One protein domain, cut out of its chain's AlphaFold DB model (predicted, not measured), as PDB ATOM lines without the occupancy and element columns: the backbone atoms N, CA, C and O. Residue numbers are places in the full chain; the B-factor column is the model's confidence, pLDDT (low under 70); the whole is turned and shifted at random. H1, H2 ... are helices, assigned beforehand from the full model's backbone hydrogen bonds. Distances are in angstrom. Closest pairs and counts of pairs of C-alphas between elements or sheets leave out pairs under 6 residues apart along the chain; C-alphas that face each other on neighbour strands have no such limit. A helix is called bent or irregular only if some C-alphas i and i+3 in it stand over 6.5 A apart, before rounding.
ATOM      1  N   ILE A   2       2.687  35.013  24.151       78.69
ATOM      2  CA  ILE A   2       4.104  34.776  24.541       78.69
ATOM      3  C   ILE A   2       4.699  35.901  25.414       78.69
ATOM      4  O   ILE A   2       5.382  35.627  26.397       78.69
ATOM      5  N   ARG A   3       4.417  37.173  25.092       85.56
ATOM      6  CA  ARG A   3       4.889  38.331  25.874       85.56
ATOM      7  C   ARG A   3       4.357  38.335  27.311       85.56
ATOM      8  O   ARG A   3       5.122  38.577  28.238       85.56
ATOM      9  N   GLU A   4       3.070  38.046  27.483       83.56
ATOM     10  CA  GLU A   4       2.420  38.004  28.799       83.56
ATOM     11  C   GLU A   4       2.935  36.826  29.635       83.56
ATOM     12  O   GLU A   4       3.175  36.982  30.828       83.56
ATOM     13  N   LEU A   5       3.208  35.682  28.996       81.88
ATOM     14  CA  LEU A   5       3.777  34.506  29.658       81.88
ATOM     15  C   LEU A   5       5.216  34.755  30.141       81.88
ATOM     16  O   LEU A   5       5.565  34.411  31.269       81.88
ATOM     17  N   ARG A   6       6.034  35.445  29.333       90.31
ATOM     18  CA  ARG A   6       7.372  35.911  29.748       90.31
ATOM     19  C   ARG A   6       7.299  36.923  30.892       90.31
ATOM     20  O   ARG A   6       8.101  36.847  31.818       90.31
ATOM     21  N   ALA A   7       6.346  37.856  30.838       90.44
ATOM     22  CA  ALA A   7       6.143  38.833  31.903       90.44
ATOM     23  C   ALA A   7       5.725  38.155  33.217       90.44
ATOM     24  O   ALA A   7       6.308  38.448  34.256       90.44
ATOM     25  N   PHE A   8       4.772  37.219  33.162       93.88
ATOM     26  CA  PHE A   8       4.351  36.412  34.308       93.88
ATOM     27  C   PHE A   8       5.533  35.646  34.909       93.88
ATOM     28  O   PHE A   8       5.795  35.782  36.101       93.88
ATOM     29  N   GLY A   9       6.300  34.925  34.081       93.94
ATOM     30  CA  GLY A   9       7.477  34.179  34.535       93.94
ATOM     31  C   GLY A   9       8.520  35.067  35.222       93.94
ATOM     32  O   GLY A   9       9.038  34.705  36.272       93.94
ATOM     33  N   GLY A  10       8.772  36.269  34.690       93.69
ATOM     34  CA  GLY A  10       9.673  37.240  35.319       93.69
ATOM     35  C   GLY A  10       9.195  37.716  36.697       93.69
ATOM     36  O   GLY A  10       9.988  37.759  37.635       93.69
ATOM     37  N   TRP A  11       7.904  38.035  36.845       95.88
ATOM     38  CA  TRP A  11       7.328  38.427  38.139       95.88
ATOM     39  C   TRP A  11       7.292  37.276  39.142       95.88
ATOM     40  O   TRP A  11       7.543  37.498  40.324       95.88
ATOM     41  N   LEU A  12       7.028  36.051  38.684       96.12
ATOM     42  CA  LEU A  12       7.033  34.866  39.537       96.12
ATOM     43  C   LEU A  12       8.443  34.570  40.062       96.12
ATOM     44  O   LEU A  12       8.617  34.382  41.261       96.12
ATOM     45  N   LEU A  13       9.462  34.618  39.196       95.06
ATOM     46  CA  LEU A  13      10.863  34.486  39.611       95.06
ATOM     47  C   LEU A  13      11.269  35.589  40.592       95.06
ATOM     48  O   LEU A  13      11.972  35.315  41.563       95.06
ATOM     49  N   PHE A  14      10.801  36.824  40.383       95.06
ATOM     50  CA  PHE A  14      11.038  37.909  41.331       95.06
ATOM     51  C   PHE A  14      10.355  37.655  42.681       95.06
ATOM     52  O   PHE A  14      10.971  37.903  43.712       95.06
ATOM     53  N   ALA A  15       9.134  37.111  42.702       96.06
ATOM     54  CA  ALA A  15       8.452  36.739  43.943       96.06
ATOM     55  C   ALA A  15       9.211  35.648  44.710       96.06
ATOM     56  O   ALA A  15       9.445  35.799  45.908       96.06
ATOM     57  N   VAL A  16       9.650  34.593  44.012       94.31
ATOM     58  CA  VAL A  16      10.466  33.513  44.591       94.31
ATOM     59  C   VAL A  16      11.785  34.065  45.129       94.31
ATOM     60  O   VAL A  16      12.166  33.739  46.250       94.31
ATOM     61  N   TYR A  17      12.453  34.949  44.381       95.25
ATOM     62  CA  TYR A  17      13.666  35.620  44.848       95.25
ATOM     63  C   TYR A  17      13.409  36.469  46.095       95.25
ATOM     64  O   TYR A  17      14.174  36.369  47.045       95.25
ATOM     65  N   VAL A  18      12.349  37.285  46.128       95.56
ATOM     66  CA  VAL A  18      12.012  38.120  47.296       95.56
ATOM     67  C   VAL A  18      11.737  37.250  48.521       95.56
ATOM     68  O   VAL A  18      12.272  37.530  49.591       95.56
ATOM     69  N   TYR A  19      10.954  36.181  48.360       94.38
ATOM     70  CA  TYR A  19      10.660  35.225  49.425       94.38
ATOM     71  C   TYR A  19      11.939  34.560  49.951       94.38
ATOM     72  O   TYR A  19      12.209  34.596  51.152       94.38
ATOM     73  N   ALA A  20      12.762  34.012  49.050       93.81
ATOM     74  CA  ALA A  20      14.015  33.353  49.401       93.81
ATOM     75  C   ALA A  20      15.006  34.333  50.042       93.81
ATOM     76  O   ALA A  20      15.501  34.070  51.128       93.81
ATOM     77  N   ALA A  21      15.254  35.494  49.436       94.56
ATOM     78  CA  ALA A  21      16.160  36.501  49.980       94.56
ATOM     79  C   ALA A  21      15.712  36.973  51.370       94.56
ATOM     80  O   ALA A  21      16.544  37.134  52.259       94.56
ATOM     81  N   TYR A  22      14.408  37.151  51.596       94.56
ATOM     82  CA  TYR A  22      13.900  37.530  52.909       94.56
ATOM     83  C   TYR A  22      14.151  36.441  53.964       94.56
ATOM     84  O   TYR A  22      14.755  36.724  55.000       94.56
ATOM     85  N   HIS A  23      13.737  35.199  53.698       92.25
ATOM     86  CA  HIS A  23      13.798  34.114  54.685       92.25
ATOM     87  C   HIS A  23      15.189  33.500  54.866       92.25
ATOM     88  O   HIS A  23      15.494  33.008  55.949       92.25
ATOM     89  N   LEU A  24      16.033  33.542  53.835       92.75
ATOM     90  CA  LEU A  24      17.312  32.826  53.783       92.75
ATOM     91  C   LEU A  24      18.539  33.742  53.767       92.75
ATOM     92  O   LEU A  24      19.655  33.249  53.901       92.75
ATOM     93  N   ALA A  25      18.356  35.057  53.631       91.88
ATOM     94  CA  ALA A  25      19.444  36.027  53.756       91.88
ATOM     95  C   ALA A  25      19.125  37.127  54.776       91.88
ATOM     96  O   ALA A  25      19.851  37.277  55.754       91.88
ATOM     97  N   VAL A  26      18.025  37.867  54.602       93.12
ATOM     98  CA  VAL A  26      17.708  39.029  55.452       93.12
ATOM     99  C   VAL A  26      17.411  38.618  56.891       93.12
ATOM    100  O   VAL A  26      18.012  39.172  57.807       93.12
ATOM    101  N   LEU A  27      16.508  37.655  57.111       90.25
ATOM    102  CA  LEU A  27      16.183  37.189  58.460       90.25
ATOM    103  C   LEU A  27      17.401  36.572  59.165       90.25
ATOM    104  O   LEU A  27      17.672  36.997  60.287       90.25
ATOM    105  N   PRO A  28      18.163  35.640  58.557       88.81
ATOM    106  CA  PRO A  28      19.393  35.141  59.162       88.81
ATOM    107  C   PRO A  28      20.360  36.258  59.555       88.81
ATOM    108  O   PRO A  28      20.716  36.313  60.723       88.81
ATOM    109  N   LEU A  29      20.682  37.197  58.652       90.19
ATOM    110  CA  LEU A  29      21.563  38.337  58.955       90.19
ATOM    111  C   LEU A  29      21.045  39.188  60.120       90.19
ATOM    112  O   LEU A  29      21.815  39.602  60.984       90.19
ATOM    113  N   ALA A  30      19.738  39.443  60.163       91.06
ATOM    114  CA  ALA A  30      19.117  40.196  61.246       91.06
ATOM    115  C   ALA A  30      19.275  39.474  62.594       91.06
ATOM    116  O   ALA A  30      19.598  40.095  63.603       91.06
ATOM    117  N   TRP A  31      19.088  38.154  62.620       88.75
ATOM    118  CA  TRP A  31      19.220  37.362  63.841       88.75
ATOM    119  C   TRP A  31      20.676  37.174  64.276       88.75
ATOM    120  O   TRP A  31      20.950  37.225  65.476       88.75
ATOM    121  N   THR A  32      21.604  36.981  63.336       86.44
ATOM    122  CA  THR A  32      23.022  36.725  63.628       86.44
ATOM    123  C   THR A  32      23.798  37.990  63.955       86.44
ATOM    124  O   THR A  32      24.606  37.983  64.879       86.44
ATOM    125  N   ASP A  33      23.549  39.072  63.220       88.19
ATOM    126  CA  ASP A  33      24.345  40.303  63.270       88.19
ATOM    127  C   ASP A  33      23.535  41.511  63.766       88.19
ATOM    128  O   ASP A  33      24.045  42.632  63.815       88.19
ATOM    129  N   GLY A  34      22.280  41.299  64.174       90.50
ATOM    130  CA  GLY A  34      21.430  42.324  64.770       90.50
ATOM    131  C   GLY A  34      21.175  43.489  63.812       90.50
ATOM    132  O   GLY A  34      20.923  43.314  62.615       90.50
ATOM    133  N   PHE A  35      21.285  44.710  64.336       91.56
ATOM    134  CA  PHE A  35      21.122  45.930  63.544       91.56
ATOM    135  C   PHE A  35      22.181  46.098  62.449       91.56
ATOM    136  O   PHE A  35      21.870  46.660  61.400       91.56
ATOM    137  N   ALA A  36      23.400  45.577  62.637       92.44
ATOM    138  CA  ALA A  36      24.428  45.620  61.597       92.44
ATOM    139  C   ALA A  36      24.028  44.755  60.390       92.44
ATOM    140  O   ALA A  36      24.108  45.209  59.248       92.44
ATOM    141  N   GLY A  37      23.501  43.552  60.640       91.81
ATOM    142  CA  GLY A  37      22.959  42.683  59.591       91.81
ATOM    143  C   GLY A  37      21.786  43.324  58.846       91.81
ATOM    144  O   GLY A  37      21.741  43.300  57.613       91.81
ATOM    145  N   LEU A  38      20.875  43.979  59.574       92.56
ATOM    146  CA  LEU A  38      19.785  44.752  58.971       92.56
ATOM    147  C   LEU A  38      20.287  45.929  58.128       92.56
ATOM    148  O   LEU A  38      19.762  46.156  57.039       92.56
ATOM    149  N   ALA A  39      21.302  46.660  58.591       93.75
ATOM    150  CA  ALA A  39      21.889  47.769  57.844       93.75
ATOM    151  C   ALA A  39      22.517  47.290  56.527       93.75
ATOM    152  O   ALA A  39      22.299  47.906  55.484       93.75
ATOM    153  N   VAL A  40      23.218  46.151  56.544       92.38
ATOM    154  CA  VAL A  40      23.765  45.510  55.336       92.38
ATOM    155  C   VAL A  40      22.644  45.107  54.373       92.38
ATOM    156  O   VAL A  40      22.710  45.430  53.185       92.38
ATOM    157  N   ALA A  41      21.581  44.466  54.870       91.94
ATOM    158  CA  ALA A  41      20.414  44.099  54.064       91.94
ATOM    159  C   ALA A  41      19.701  45.320  53.456       91.94
ATOM    160  O   ALA A  41      19.319  45.308  52.278       91.94
ATOM    161  N   ALA A  42      19.560  46.399  54.230       93.00
ATOM    162  CA  ALA A  42      18.972  47.652  53.777       93.00
ATOM    163  C   ALA A  42      19.844  48.323  52.707       93.00
ATOM    164  O   ALA A  42      19.330  48.689  51.650       93.00
ATOM    165  N   ALA A  43      21.158  48.418  52.926       92.81
ATOM    166  CA  ALA A  43      22.105  48.983  51.966       92.81
ATOM    167  C   ALA A  43      22.109  48.205  50.641       92.81
ATOM    168  O   ALA A  43      22.035  48.813  49.571       92.81
ATOM    169  N   GLY A  44      22.107  46.868  50.699       90.62
ATOM    170  CA  GLY A  44      21.978  46.010  49.521       90.62
ATOM    171  C   GLY A  44      20.677  46.258  48.756       90.62
ATOM    172  O   GLY A  44      20.688  46.457  47.539       90.62
ATOM    173  N   THR A  45      19.555  46.335  49.475       91.44
ATOM    174  CA  THR A  45      18.238  46.628  48.886       91.44
ATOM    175  C   THR A  45      18.201  48.012  48.232       91.44
ATOM    176  O   THR A  45      17.761  48.141  47.088       91.44
ATOM    177  N   VAL A  46      18.708  49.048  48.908       92.25
ATOM    178  CA  VAL A  46      18.804  50.414  48.368       92.25
ATOM    179  C   VAL A  46      19.716  50.458  47.141       92.25
ATOM    180  O   VAL A  46      19.365  51.105  46.155       92.25
ATOM    181  N   GLY A  47      20.834  49.728  47.149       91.50
ATOM    182  CA  GLY A  47      21.726  49.588  45.997       91.50
ATOM    183  C   GLY A  47      21.009  49.011  44.772       91.50
ATOM    184  O   GLY A  47      21.033  49.614  43.696       91.50
ATOM    185  N   LEU A  48      20.286  47.898  44.943       91.81
ATOM    186  CA  LEU A  48      19.484  47.281  43.876       91.81
ATOM    187  C   LEU A  48      18.385  48.220  43.356       91.81
ATOM    188  O   LEU A  48      18.218  48.372  42.144       91.81
ATOM    189  N   LEU A  49      17.661  48.897  44.253       90.62
ATOM    190  CA  LEU A  49      16.652  49.893  43.877       90.62
ATOM    191  C   LEU A  49      17.272  51.079  43.130       90.62
ATOM    192  O   LEU A  49      16.684  51.584  42.172       90.62
ATOM    193  N   GLY A  50      18.474  51.491  43.532       89.31
ATOM    194  CA  GLY A  50      19.271  52.503  42.858       89.31
ATOM    195  C   GLY A  50      19.563  52.115  41.414       89.31
ATOM    196  O   GLY A  50      19.408  52.959  40.532       89.31
ATOM    197  N   LEU A  51      19.912  50.853  41.147       90.06
ATOM    198  CA  LEU A  51      20.164  50.325  39.798       90.06
ATOM    199  C   LEU A  51      18.887  50.186  38.955       90.06
ATOM    200  O   LEU A  51      18.952  50.342  37.736       90.06
ATOM    201  N   ALA A  52      17.732  49.949  39.579       89.75
ATOM    202  CA  ALA A  52      16.468  49.782  38.870       89.75
ATOM    203  C   ALA A  52      15.983  51.079  38.173       89.75
ATOM    204  O   ALA A  52      16.134  52.173  38.736       89.75
ATOM    205  N   PRO A  53      15.347  50.988  36.983       87.94
ATOM    206  CA  PRO A  53      14.719  52.129  36.307       87.94
ATOM    207  C   PRO A  53      13.643  52.795  37.174       87.94
ATOM    208  O   PRO A  53      12.848  52.098  37.807       87.94
ATOM    209  N   ALA A  54      13.574  54.131  37.171       87.06
ATOM    210  CA  ALA A  54      12.670  54.900  38.037       87.06
ATOM    211  C   ALA A  54      11.195  54.471  37.908       87.06
ATOM    212  O   ALA A  54      10.507  54.303  38.913       87.06
ATOM    213  N   GLU A  55      10.748  54.195  36.683       85.31
ATOM    214  CA  GLU A  55       9.385  53.742  36.374       85.31
ATOM    215  C   GLU A  55       9.053  52.359  36.958       85.31
ATOM    216  O   GLU A  55       7.899  52.066  37.282       85.31
ATOM    217  N   ALA A  56      10.063  51.497  37.114       86.62
ATOM    218  CA  ALA A  56       9.903  50.142  37.631       86.62
ATOM    219  C   ALA A  56      10.009  50.076  39.162       86.62
ATOM    220  O   ALA A  56       9.407  49.187  39.764       86.62
ATOM    221  N   ARG A  57      10.719  51.021  39.804       90.44
ATOM    222  CA  ARG A  57      10.975  51.022  41.259       90.44
ATOM    223  C   ARG A  57       9.696  50.921  42.075       90.44
ATOM    224  O   ARG A  57       9.563  50.003  42.871       90.44
ATOM    225  N   ARG A  58       8.732  51.822  41.848       90.88
ATOM    226  CA  ARG A  58       7.482  51.854  42.627       90.88
ATOM    227  C   ARG A  58       6.711  50.536  42.522       90.88
ATOM    228  O   ARG A  58       6.244  50.029  43.535       90.88
ATOM    229  N   ARG A  59       6.600  49.979  41.310       93.06
ATOM    230  CA  ARG A  59       5.904  48.702  41.075       93.06
ATOM    231  C   ARG A  59       6.654  47.530  41.708       93.06
ATOM    232  O   ARG A  59       6.021  46.706  42.353       93.06
ATOM    233  N   GLY A  60       7.978  47.475  41.562       92.12
ATOM    234  CA  GLY A  60       8.816  46.436  42.166       92.12
ATOM    235  C   GLY A  60       8.768  46.455  43.694       92.12
ATOM    236  O   GLY A  60       8.586  45.407  44.302       92.12
ATOM    237  N   ILE A  61       8.839  47.644  44.303       93.75
ATOM    238  CA  ILE A  61       8.702  47.839  45.754       93.75
ATOM    239  C   ILE A  61       7.316  47.385  46.221       93.75
ATOM    240  O   ILE A  61       7.223  46.560  47.127       93.75
ATOM    241  N   ALA A  62       6.246  47.876  45.585       94.75
ATOM    242  CA  ALA A  62       4.881  47.494  45.943       94.75
ATOM    243  C   ALA A  62       4.673  45.976  45.837       94.75
ATOM    244  O   ALA A  62       4.108  45.370  46.740       94.75
ATOM    245  N   PHE A  63       5.173  45.357  44.765       95.88
ATOM    246  CA  PHE A  63       5.111  43.912  44.577       95.88
ATOM    247  C   PHE A  63       5.873  43.150  45.669       95.88
ATOM    248  O   PHE A  63       5.308  42.245  46.272       95.88
ATOM    249  N   ALA A  64       7.120  43.535  45.964       95.31
ATOM    250  CA  ALA A  64       7.933  42.879  46.986       95.31
ATOM    251  C   ALA A  64       7.281  42.956  48.377       95.31
ATOM    252  O   ALA A  64       7.171  41.940  49.057       95.31
ATOM    253  N   PHE A  65       6.775  44.129  48.774       95.69
ATOM    254  CA  PHE A  65       6.043  44.273  50.034       95.69
ATOM    255  C   PHE A  65       4.776  43.421  50.066       95.69
ATOM    256  O   PHE A  65       4.524  42.757  51.065       95.69
ATOM    257  N   LEU A  66       3.997  43.397  48.981       96.12
ATOM    258  CA  LEU A  66       2.787  42.579  48.914       96.12
ATOM    259  C   LEU A  66       3.089  41.078  49.007       96.12
ATOM    260  O   LEU A  66       2.336  40.376  49.671       96.12
ATOM    261  N   VAL A  67       4.193  40.593  48.424       95.88
ATOM    262  CA  VAL A  67       4.647  39.200  48.601       95.88
ATOM    263  C   VAL A  67       4.926  38.907  50.079       95.88
ATOM    264  O   VAL A  67       4.416  37.927  50.616       95.88
ATOM    265  N   LEU A  68       5.685  39.770  50.762       95.12
ATOM    266  CA  LEU A  68       6.052  39.565  52.170       95.12
ATOM    267  C   LEU A  68       4.862  39.718  53.134       95.12
ATOM    268  O   LEU A  68       4.784  39.012  54.144       95.12
ATOM    269  N   PHE A  69       3.928  40.623  52.834       94.94
ATOM    270  CA  PHE A  69       2.694  40.777  53.602       94.94
ATOM    271  C   PHE A  69       1.744  39.604  53.390       94.94
ATOM    272  O   PHE A  69       1.188  39.122  54.374       94.94
ATOM    273  N   ALA A  70       1.596  39.119  52.154       94.50
ATOM    274  CA  ALA A  70       0.809  37.925  51.868       94.50
ATOM    275  C   ALA A  70       1.379  36.708  52.606       94.50
ATOM    276  O   ALA A  70       0.630  36.042  53.311       94.50
ATOM    277  N   ASP A  71       2.698  36.488  52.554       94.06
ATOM    278  CA  ASP A  71       3.376  35.432  53.322       94.06
ATOM    279  C   ASP A  71       3.078  35.532  54.831       94.06
ATOM    280  O   ASP A  71       2.696  34.555  55.473       94.06
ATOM    281  N   ARG A  72       3.180  36.736  55.418       93.25
ATOM    282  CA  ARG A  72       2.873  36.944  56.847       93.25
ATOM    283  C   ARG A  72       1.406  36.679  57.175       93.25
ATOM    284  O   ARG A  72       1.114  36.048  58.189       93.25
ATOM    285  N   ALA A  73       0.498  37.202  56.358       93.06
ATOM    286  CA  ALA A  73      -0.936  37.076  56.570       93.06
ATOM    287  C   ALA A  73      -1.392  35.621  56.414       93.06
ATOM    288  O   ALA A  73      -2.157  35.137  57.243       93.06
ATOM    289  N   LEU A  74      -0.867  34.900  55.419       92.12
ATOM    290  CA  LEU A  74      -1.141  33.480  55.212       92.12
ATOM    291  C   LEU A  74      -0.619  32.628  56.368       92.12
ATOM    292  O   LEU A  74      -1.369  31.795  56.872       92.12
ATOM    293  N   ALA A  75       0.591  32.887  56.868       89.31
ATOM    294  CA  ALA A  75       1.108  32.191  58.048       89.31
ATOM    295  C   ALA A  75       0.195  32.369  59.279       89.31
ATOM    296  O   ALA A  75      -0.041  31.417  60.024       89.31
ATOM    297  N   ALA A  76      -0.391  33.557  59.467       89.25
ATOM    298  CA  ALA A  76      -1.326  33.819  60.565       89.25
ATOM    299  C   ALA A  76      -2.647  33.030  60.447       89.25
ATOM    300  O   ALA A  76      -3.300  32.776  61.459       89.25
ATOM    301  N   THR A  77      -3.028  32.584  59.243       89.25
ATOM    302  CA  THR A  77      -4.227  31.744  59.055       89.25
ATOM    303  C   THR A  77      -4.070  30.330  59.624       89.25
ATOM    304  O   THR A  77      -5.068  29.642  59.847       89.25
ATOM    305  N   GLY A  78      -2.837  29.899  59.921       82.62
ATOM    306  CA  GLY A  78      -2.541  28.594  60.518       82.62
ATOM    307  C   GLY A  78      -3.248  28.345  61.856       82.62
ATOM    308  O   GLY A  78      -3.507  27.194  62.200       82.62
ATOM    309  N   LEU A  79      -3.633  29.412  62.562       81.44
ATOM    310  CA  LEU A  79      -4.349  29.363  63.842       81.44
ATOM    311  C   LEU A  79      -5.816  28.918  63.720       81.44
ATOM    312  O   LEU A  79      -6.450  28.626  64.729       81.44
ATOM    313  N   TYR A  80      -6.359  28.872  62.501       87.50
ATOM    314  CA  TYR A  80      -7.763  28.561  62.256       87.50
ATOM    315  C   TYR A  80      -7.958  27.122  61.743       87.50
ATOM    316  O   TYR A  80      -7.045  26.554  61.124       87.50
ATOM    317  N   PRO A  81      -9.159  26.536  61.944       86.31
ATOM    318  CA  PRO A  81      -9.541  25.252  61.355       86.31
ATOM    319  C   PRO A  81      -9.380  25.243  59.831       86.31
ATOM    320  O   PRO A  81      -9.484  26.288  59.192       86.31
ATOM    321  N   ALA A  82      -9.196  24.062  59.231       87.25
ATOM    322  CA  ALA A  82      -8.866  23.921  57.808       87.25
ATOM    323  C   ALA A  82      -9.818  24.685  56.863       87.25
ATOM    324  O   ALA A  82      -9.355  25.401  55.978       87.25
ATOM    325  N   ALA A  83     -11.135  24.606  57.085       89.44
ATOM    326  CA  ALA A  83     -12.117  25.318  56.262       89.44
ATOM    327  C   ALA A  83     -11.975  26.850  56.367       89.44
ATOM    328  O   ALA A  83     -11.903  27.546  55.353       89.44
ATOM    329  N   ALA A  84     -11.861  27.373  57.593       91.69
ATOM    330  CA  ALA A  84     -11.646  28.798  57.836       91.69
ATOM    331  C   ALA A  84     -10.288  29.265  57.290       91.69
ATOM    332  O   ALA A  84     -10.194  30.350  56.725       91.69
ATOM    333  N   ARG A  85      -9.252  28.427  57.385       90.25
ATOM    334  CA  ARG A  85      -7.925  28.689  56.822       90.25
ATOM    335  C   ARG A  85      -7.979  28.867  55.308       90.25
ATOM    336  O   ARG A  85      -7.421  29.835  54.809       90.25
ATOM    337  N   VAL A  86      -8.681  27.990  54.585       91.38
ATOM    338  CA  VAL A  86      -8.851  28.110  53.125       91.38
ATOM    339  C   VAL A  86      -9.606  29.393  52.763       91.38
ATOM    340  O   VAL A  86      -9.163  30.129  51.880       91.38
ATOM    341  N   ALA A  87     -10.696  29.706  53.471       93.38
ATOM    342  CA  ALA A  87     -11.471  30.926  53.234       93.38
ATOM    343  C   ALA A  87     -10.651  32.202  53.504       93.38
ATOM    344  O   ALA A  87     -10.628  33.117  52.679       93.38
ATOM    345  N   LEU A  88      -9.926  32.248  54.626       93.56
ATOM    346  CA  LEU A  88      -9.042  33.361  54.975       93.56
ATOM    347  C   LEU A  88      -7.867  33.480  54.002       93.56
ATOM    348  O   LEU A  88      -7.510  34.592  53.626       93.56
ATOM    349  N   ALA A  89      -7.292  32.366  53.546       92.00
ATOM    350  CA  ALA A  89      -6.233  32.383  52.542       92.00
ATOM    351  C   ALA A  89      -6.728  32.966  51.211       92.00
ATOM    352  O   ALA A  89      -6.076  33.847  50.648       92.00
ATOM    353  N   ALA A  90      -7.910  32.553  50.743       93.44
ATOM    354  CA  ALA A  90      -8.535  33.122  49.551       93.44
ATOM    355  C   ALA A  90      -8.812  34.627  49.715       93.44
ATOM    356  O   ALA A  90      -8.519  35.407  48.805       93.44
ATOM    357  N   LEU A  91      -9.299  35.048  50.889       95.19
ATOM    358  CA  LEU A  91      -9.508  36.458  51.221       95.19
ATOM    359  C   LEU A  91      -8.194  37.247  51.177       95.19
ATOM    360  O   LEU A  91      -8.143  38.290  50.530       95.19
ATOM    361  N   VAL A  92      -7.130  36.748  51.813       94.62
ATOM    362  CA  VAL A  92      -5.799  37.379  51.820       94.62
ATOM    363  C   VAL A  92      -5.251  37.508  50.400       94.62
ATOM    364  O   VAL A  92      -4.788  38.588  50.027       94.62
ATOM    365  N   ILE A  93      -5.342  36.456  49.581       93.38
ATOM    366  CA  ILE A  93      -4.910  36.488  48.176       93.38
ATOM    367  C   ILE A  93      -5.713  37.540  47.397       93.38
ATOM    368  O   ILE A  93      -5.121  38.380  46.715       93.38
ATOM    369  N   GLY A  94      -7.041  37.552  47.546       94.62
ATOM    370  CA  GLY A  94      -7.927  38.524  46.900       94.62
ATOM    371  C   GLY A  94      -7.612  39.971  47.290       94.62
ATOM    372  O   GLY A  94      -7.463  40.827  46.416       94.62
ATOM    373  N   LEU A  95      -7.425  40.241  48.585       95.00
ATOM    374  CA  LEU A  95      -7.039  41.557  49.111       95.00
ATOM    375  C   LEU A  95      -5.670  41.994  48.588       95.00
ATOM    376  O   LEU A  95      -5.503  43.136  48.167       95.00
ATOM    377  N   THR A  96      -4.703  41.079  48.550       92.81
ATOM    378  CA  THR A  96      -3.351  41.359  48.050       92.81
ATOM    379  C   THR A  96      -3.387  41.728  46.560       92.81
ATOM    380  O   THR A  96      -2.755  42.705  46.144       92.81
ATOM    381  N   VAL A  97      -4.182  41.014  45.755       94.00
ATOM    382  CA  VAL A  97      -4.406  41.332  44.334       94.00
ATOM    383  C   VAL A  97      -5.118  42.679  44.171       94.00
ATOM    384  O   VAL A  97      -4.696  43.494  43.346       94.00
ATOM    385  N   LEU A  98      -6.149  42.956  44.976       95.12
ATOM    386  CA  LEU A  98      -6.890  44.220  44.944       95.12
ATOM    387  C   LEU A  98      -5.981  45.414  45.272       95.12
ATOM    388  O   LEU A  98      -5.935  46.378  44.507       95.12
ATOM    389  N   VAL A  99      -5.203  45.334  46.355       94.25
ATOM    390  CA  VAL A  99      -4.238  46.374  46.751       94.25
ATOM    391  C   VAL A  99      -3.138  46.519  45.696       94.25
ATOM    392  O   VAL A  99      -2.784  47.638  45.313       94.25
ATOM    393  N   GLY A 100      -2.647  45.406  45.146       93.69
ATOM    394  CA  GLY A 100      -1.700  45.405  44.033       93.69
ATOM    395  C   GLY A 100      -2.230  46.136  42.799       93.69
ATOM    396  O   GLY A 100      -1.502  46.912  42.171       93.69
ATOM    397  N   ARG A 101      -3.513  45.952  42.474       95.62
ATOM    398  CA  ARG A 101      -4.174  46.607  41.341       95.62
ATOM    399  C   ARG A 101      -4.456  48.087  41.603       95.62
ATOM    400  O   ARG A 101      -4.232  48.893  40.696       95.62
ATOM    401  N   ALA A 102      -4.943  48.427  42.797       93.94
ATOM    402  CA  ALA A 102      -5.393  49.769  43.166       93.94
ATOM    403  C   ALA A 102      -4.226  50.695  43.550       93.94
ATOM    404  O   ALA A 102      -4.028  51.739  42.927       93.94
ATOM    405  N   ALA A 103      -3.412  50.296  44.531       90.12
ATOM    406  CA  ALA A 103      -2.321  51.113  45.067       90.12
ATOM    407  C   ALA A 103      -1.001  50.906  44.305       90.12
ATOM    408  O   ALA A 103      -0.289  51.870  43.996       90.12
ATOM    409  N   GLY A 104      -0.687  49.649  43.970       87.88
ATOM    410  CA  GLY A 104       0.548  49.272  43.272       87.88
ATOM    411  C   GLY A 104       0.523  49.527  41.762       87.88
ATOM    412  O   GLY A 104       1.585  49.613  41.140       87.88
ATOM    413  N   ARG A 105      -0.675  49.666  41.168       94.56
ATOM    414  CA  ARG A 105      -0.901  49.735  39.709       94.56
ATOM    415  C   ARG A 105      -0.145  48.623  38.965       94.56
ATOM    416  O   ARG A 105       0.501  48.871  37.940       94.56
ATOM    417  N   LEU A 106      -0.173  47.417  39.532       94.75
ATOM    418  CA  LEU A 106       0.522  46.252  39.000       94.75
ATOM    419  C   LEU A 106      -0.184  45.723  37.739       94.75
ATOM    420  O   LEU A 106      -1.417  45.714  37.685       94.75
ATOM    421  N   PRO A 107       0.573  45.283  36.717       95.62
ATOM    422  CA  PRO A 107      -0.007  44.683  35.519       95.62
ATOM    423  C   PRO A 107      -0.567  43.283  35.824       95.62
ATOM    424  O   PRO A 107      -0.130  42.629  36.771       95.62
ATOM    425  N   ALA A 108      -1.497  42.789  35.001       95.25
ATOM    426  CA  ALA A 108      -2.149  41.491  35.216       95.25
ATOM    427  C   ALA A 108      -1.171  40.305  35.402       95.25
ATOM    428  O   ALA A 108      -1.381  39.532  36.336       95.25
ATOM    429  N   PRO A 109      -0.059  40.184  34.641       96.62
ATOM    430  CA  PRO A 109       0.931  39.132  34.885       96.62
ATOM    431  C   PRO A 109       1.569  39.192  36.277       96.62
ATOM    432  O   PRO A 109       1.862  38.151  36.854       96.62
ATOM    433  N   ALA A 110       1.760  40.390  36.840       94.88
ATOM    434  CA  ALA A 110       2.268  40.542  38.200       94.88
ATOM    435  C   ALA A 110       1.212  40.119  39.226       94.88
ATOM    436  O   ALA A 110       1.528  39.405  40.164       94.88
ATOM    437  N   LEU A 111      -0.055  40.495  39.038       95.88
ATOM    438  CA  LEU A 111      -1.135  40.076  39.939       95.88
ATOM    439  C   LEU A 111      -1.308  38.551  39.965       95.88
ATOM    440  O   LEU A 111      -1.451  37.973  41.038       95.88
ATOM    441  N   LEU A 112      -1.218  37.899  38.802       95.12
ATOM    442  CA  LEU A 112      -1.227  36.437  38.704       95.12
ATOM    443  C   LEU A 112      -0.004  35.816  39.389       95.12
ATOM    444  O   LEU A 112      -0.150  34.845  40.123       95.12
ATOM    445  N   ALA A 113       1.189  36.384  39.190       96.19
ATOM    446  CA  ALA A 113       2.405  35.916  39.855       96.19
ATOM    447  C   ALA A 113       2.338  36.087  41.380       96.19
ATOM    448  O   ALA A 113       2.813  35.227  42.108       96.19
ATOM    449  N   LEU A 114       1.718  37.165  41.862       94.25
ATOM    450  CA  LEU A 114       1.501  37.433  43.282       94.25
ATOM    451  C   LEU A 114       0.546  36.412  43.903       94.25
ATOM    452  O   LEU A 114       0.852  35.861  44.954       94.25
ATOM    453  N   ALA A 115      -0.571  36.114  43.230       93.56
ATOM    454  CA  ALA A 115      -1.501  35.074  43.661       93.56
ATOM    455  C   ALA A 115      -0.844  33.683  43.653       93.56
ATOM    456  O   ALA A 115      -0.989  32.932  44.614       93.56
ATOM    457  N   ALA A 116      -0.068  33.366  42.611       93.56
ATOM    458  CA  ALA A 116       0.677  32.112  42.519       93.56
ATOM    459  C   ALA A 116       1.755  31.996  43.608       93.56
ATOM    460  O   ALA A 116       1.885  30.944  44.224       93.56
ATOM    461  N   ALA A 117       2.498  33.069  43.887       91.88
ATOM    462  CA  ALA A 117       3.503  33.096  44.947       91.88
ATOM    463  C   ALA A 117       2.871  32.969  46.339       91.88
ATOM    464  O   ALA A 117       3.389  32.240  47.178       91.88
ATOM    465  N   ALA A 118       1.732  33.625  46.568       89.06
ATOM    466  CA  ALA A 118       0.962  33.486  47.797       89.06
ATOM    467  C   ALA A 118       0.472  32.036  47.979       89.06
ATOM    468  O   ALA A 118       0.679  31.454  49.040       89.06
ATOM    469  N   ALA A 119      -0.063  31.401  46.932       87.62
ATOM    470  CA  ALA A 119      -0.424  29.983  46.971       87.62
ATOM    471  C   ALA A 119       0.793  29.061  47.185       87.62
ATOM    472  O   ALA A 119       0.710  28.088  47.921       87.62
ATOM    473  N   LEU A 120       1.951  29.371  46.595       86.62
ATOM    474  CA  LEU A 120       3.175  28.600  46.825       86.62
ATOM    475  C   LEU A 120       3.684  28.758  48.264       86.62
ATOM    476  O   LEU A 120       4.180  27.799  48.846       86.62
ATOM    477  N   SER A 121       3.523  29.942  48.863       85.56
ATOM    478  CA  SER A 121       3.939  30.195  50.247       85.56
ATOM    479  C   SER A 121       3.162  29.368  51.273       85.56
ATOM    480  O   SER A 121       3.666  29.157  52.366       85.56
ATOM    481  N   THR A 122       1.986  28.825  50.927       84.81
ATOM    482  CA  THR A 122       1.269  27.890  51.811       84.81
ATOM    483  C   THR A 122       1.829  26.469  51.773       84.81
ATOM    484  O   THR A 122       1.417  25.646  52.582       84.81
ATOM    485  N   ALA A 123       2.725  26.148  50.832       85.12
ATOM    486  CA  ALA A 123       3.350  24.827  50.736       85.12
ATOM    487  C   ALA A 123       4.541  24.656  51.695       85.12
ATOM    488  O   ALA A 123       4.941  23.529  51.973       85.12
ATOM    489  N   ILE A 124       5.120  25.762  52.173       84.69
ATOM    490  CA  ILE A 124       6.243  25.768  53.113       84.69
ATOM    491  C   ILE A 124       5.811  26.579  54.324       84.69
ATOM    492  O   ILE A 124       5.586  27.785  54.220       84.69
ATOM    493  N   ASP A 125       5.741  25.931  55.481       86.38
ATOM    494  CA  ASP A 125       5.471  26.630  56.729       86.38
ATOM    495  C   ASP A 125       6.519  27.732  56.936       86.38
ATOM    496  O   ASP A 125       7.728  27.503  56.873       86.38
ATOM    497  N   ARG A 126       6.065  28.964  57.182       87.81
ATOM    498  CA  ARG A 126       6.954  30.124  57.356       87.81
ATOM    499  C   ARG A 126       8.058  29.893  58.409       87.81
ATOM    500  O   ARG A 126       9.187  30.324  58.168       87.81
ATOM    501  N   PRO A 127       7.800  29.231  59.558       86.31
ATOM    502  CA  PRO A 127       8.861  28.848  60.487       86.31
ATOM    503  C   PRO A 127       9.935  27.940  59.874       86.31
ATOM    504  O   PRO A 127      11.071  27.994  60.326       86.31
ATOM    505  N   ASP A 128       9.623  27.163  58.841       90.56
ATOM    506  CA  ASP A 128      10.539  26.202  58.216       90.56
ATOM    507  C   ASP A 128      11.350  26.817  57.086       90.56
ATOM    508  O   ASP A 128      12.473  26.388  56.830       90.56
ATOM    509  N   ALA A 129      10.830  27.874  56.459       91.44
ATOM    510  CA  ALA A 129      11.517  28.585  55.385       91.44
ATOM    511  C   ALA A 129      12.939  29.010  55.784       91.44
ATOM    512  O   ALA A 129      13.860  28.926  54.979       91.44
TER     513      ALA A 129
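Overview. This is residues 2 to 129 of the 867 residues of an uncharacterized protein of Hydrogenibacillus schlegelii (UniProt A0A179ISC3). H2, H3 and H4 form an up-and-down bundle, each running against the one before; the long arm H1a crosses H2 and packs on H4, and H1b folds back along one side. The printed part has 128 residues with five named helices, H1 to H5, and no named strand: all helix. It is compact, with radius of gyration of the C-alphas 15.2 A and spans 42 by 39 by 25 A.

Along the chain. Find C-alpha 2 at (4.104, 34.776, 24.541), where H1, residues 2 to 51, begins. By its hydrogen bonds assigned as one helix, it is bent, C-alphas 32 and 35 being 9.4 A apart: H1a, residues 2 to 32, spans 43.5 A; H1b, residues 35 to 51, 24.2 A. H2, residues 54 to 79, spans 40.1 A and is only just irregular, C-alphas 55 and 58 being 6.8 A apart. Then come H3, residues 82 to 102, 29.9 A; H4, residues 108 to 121, 19.8 A; and H5, residues 126 to 129, 5.2 A, ending at (11.517, 28.585, 55.385).

Arrangement. Start at the hub, H2: it forms a hairpin with H3, closest C-alphas Thr 77 and Arg 85, 5.3 A. H1a touches H4 with residues 4 to 16 alone, closest C-alphas Phe 8 and Pro 109, 4.4 A. Every O i to N i+4 pair is within hydrogen-bond range in H1b, H3 and H4, 25 of 27 in H1a, 18 of 22 in H2; H5 is too short for one.

Size, cuts and confidence. The farthest C-alphas, Leu 51 and Pro 81, are 44.4 A apart. The printed part has no cut, its four links are tight, and no printed residue is under 70 in pLDDT.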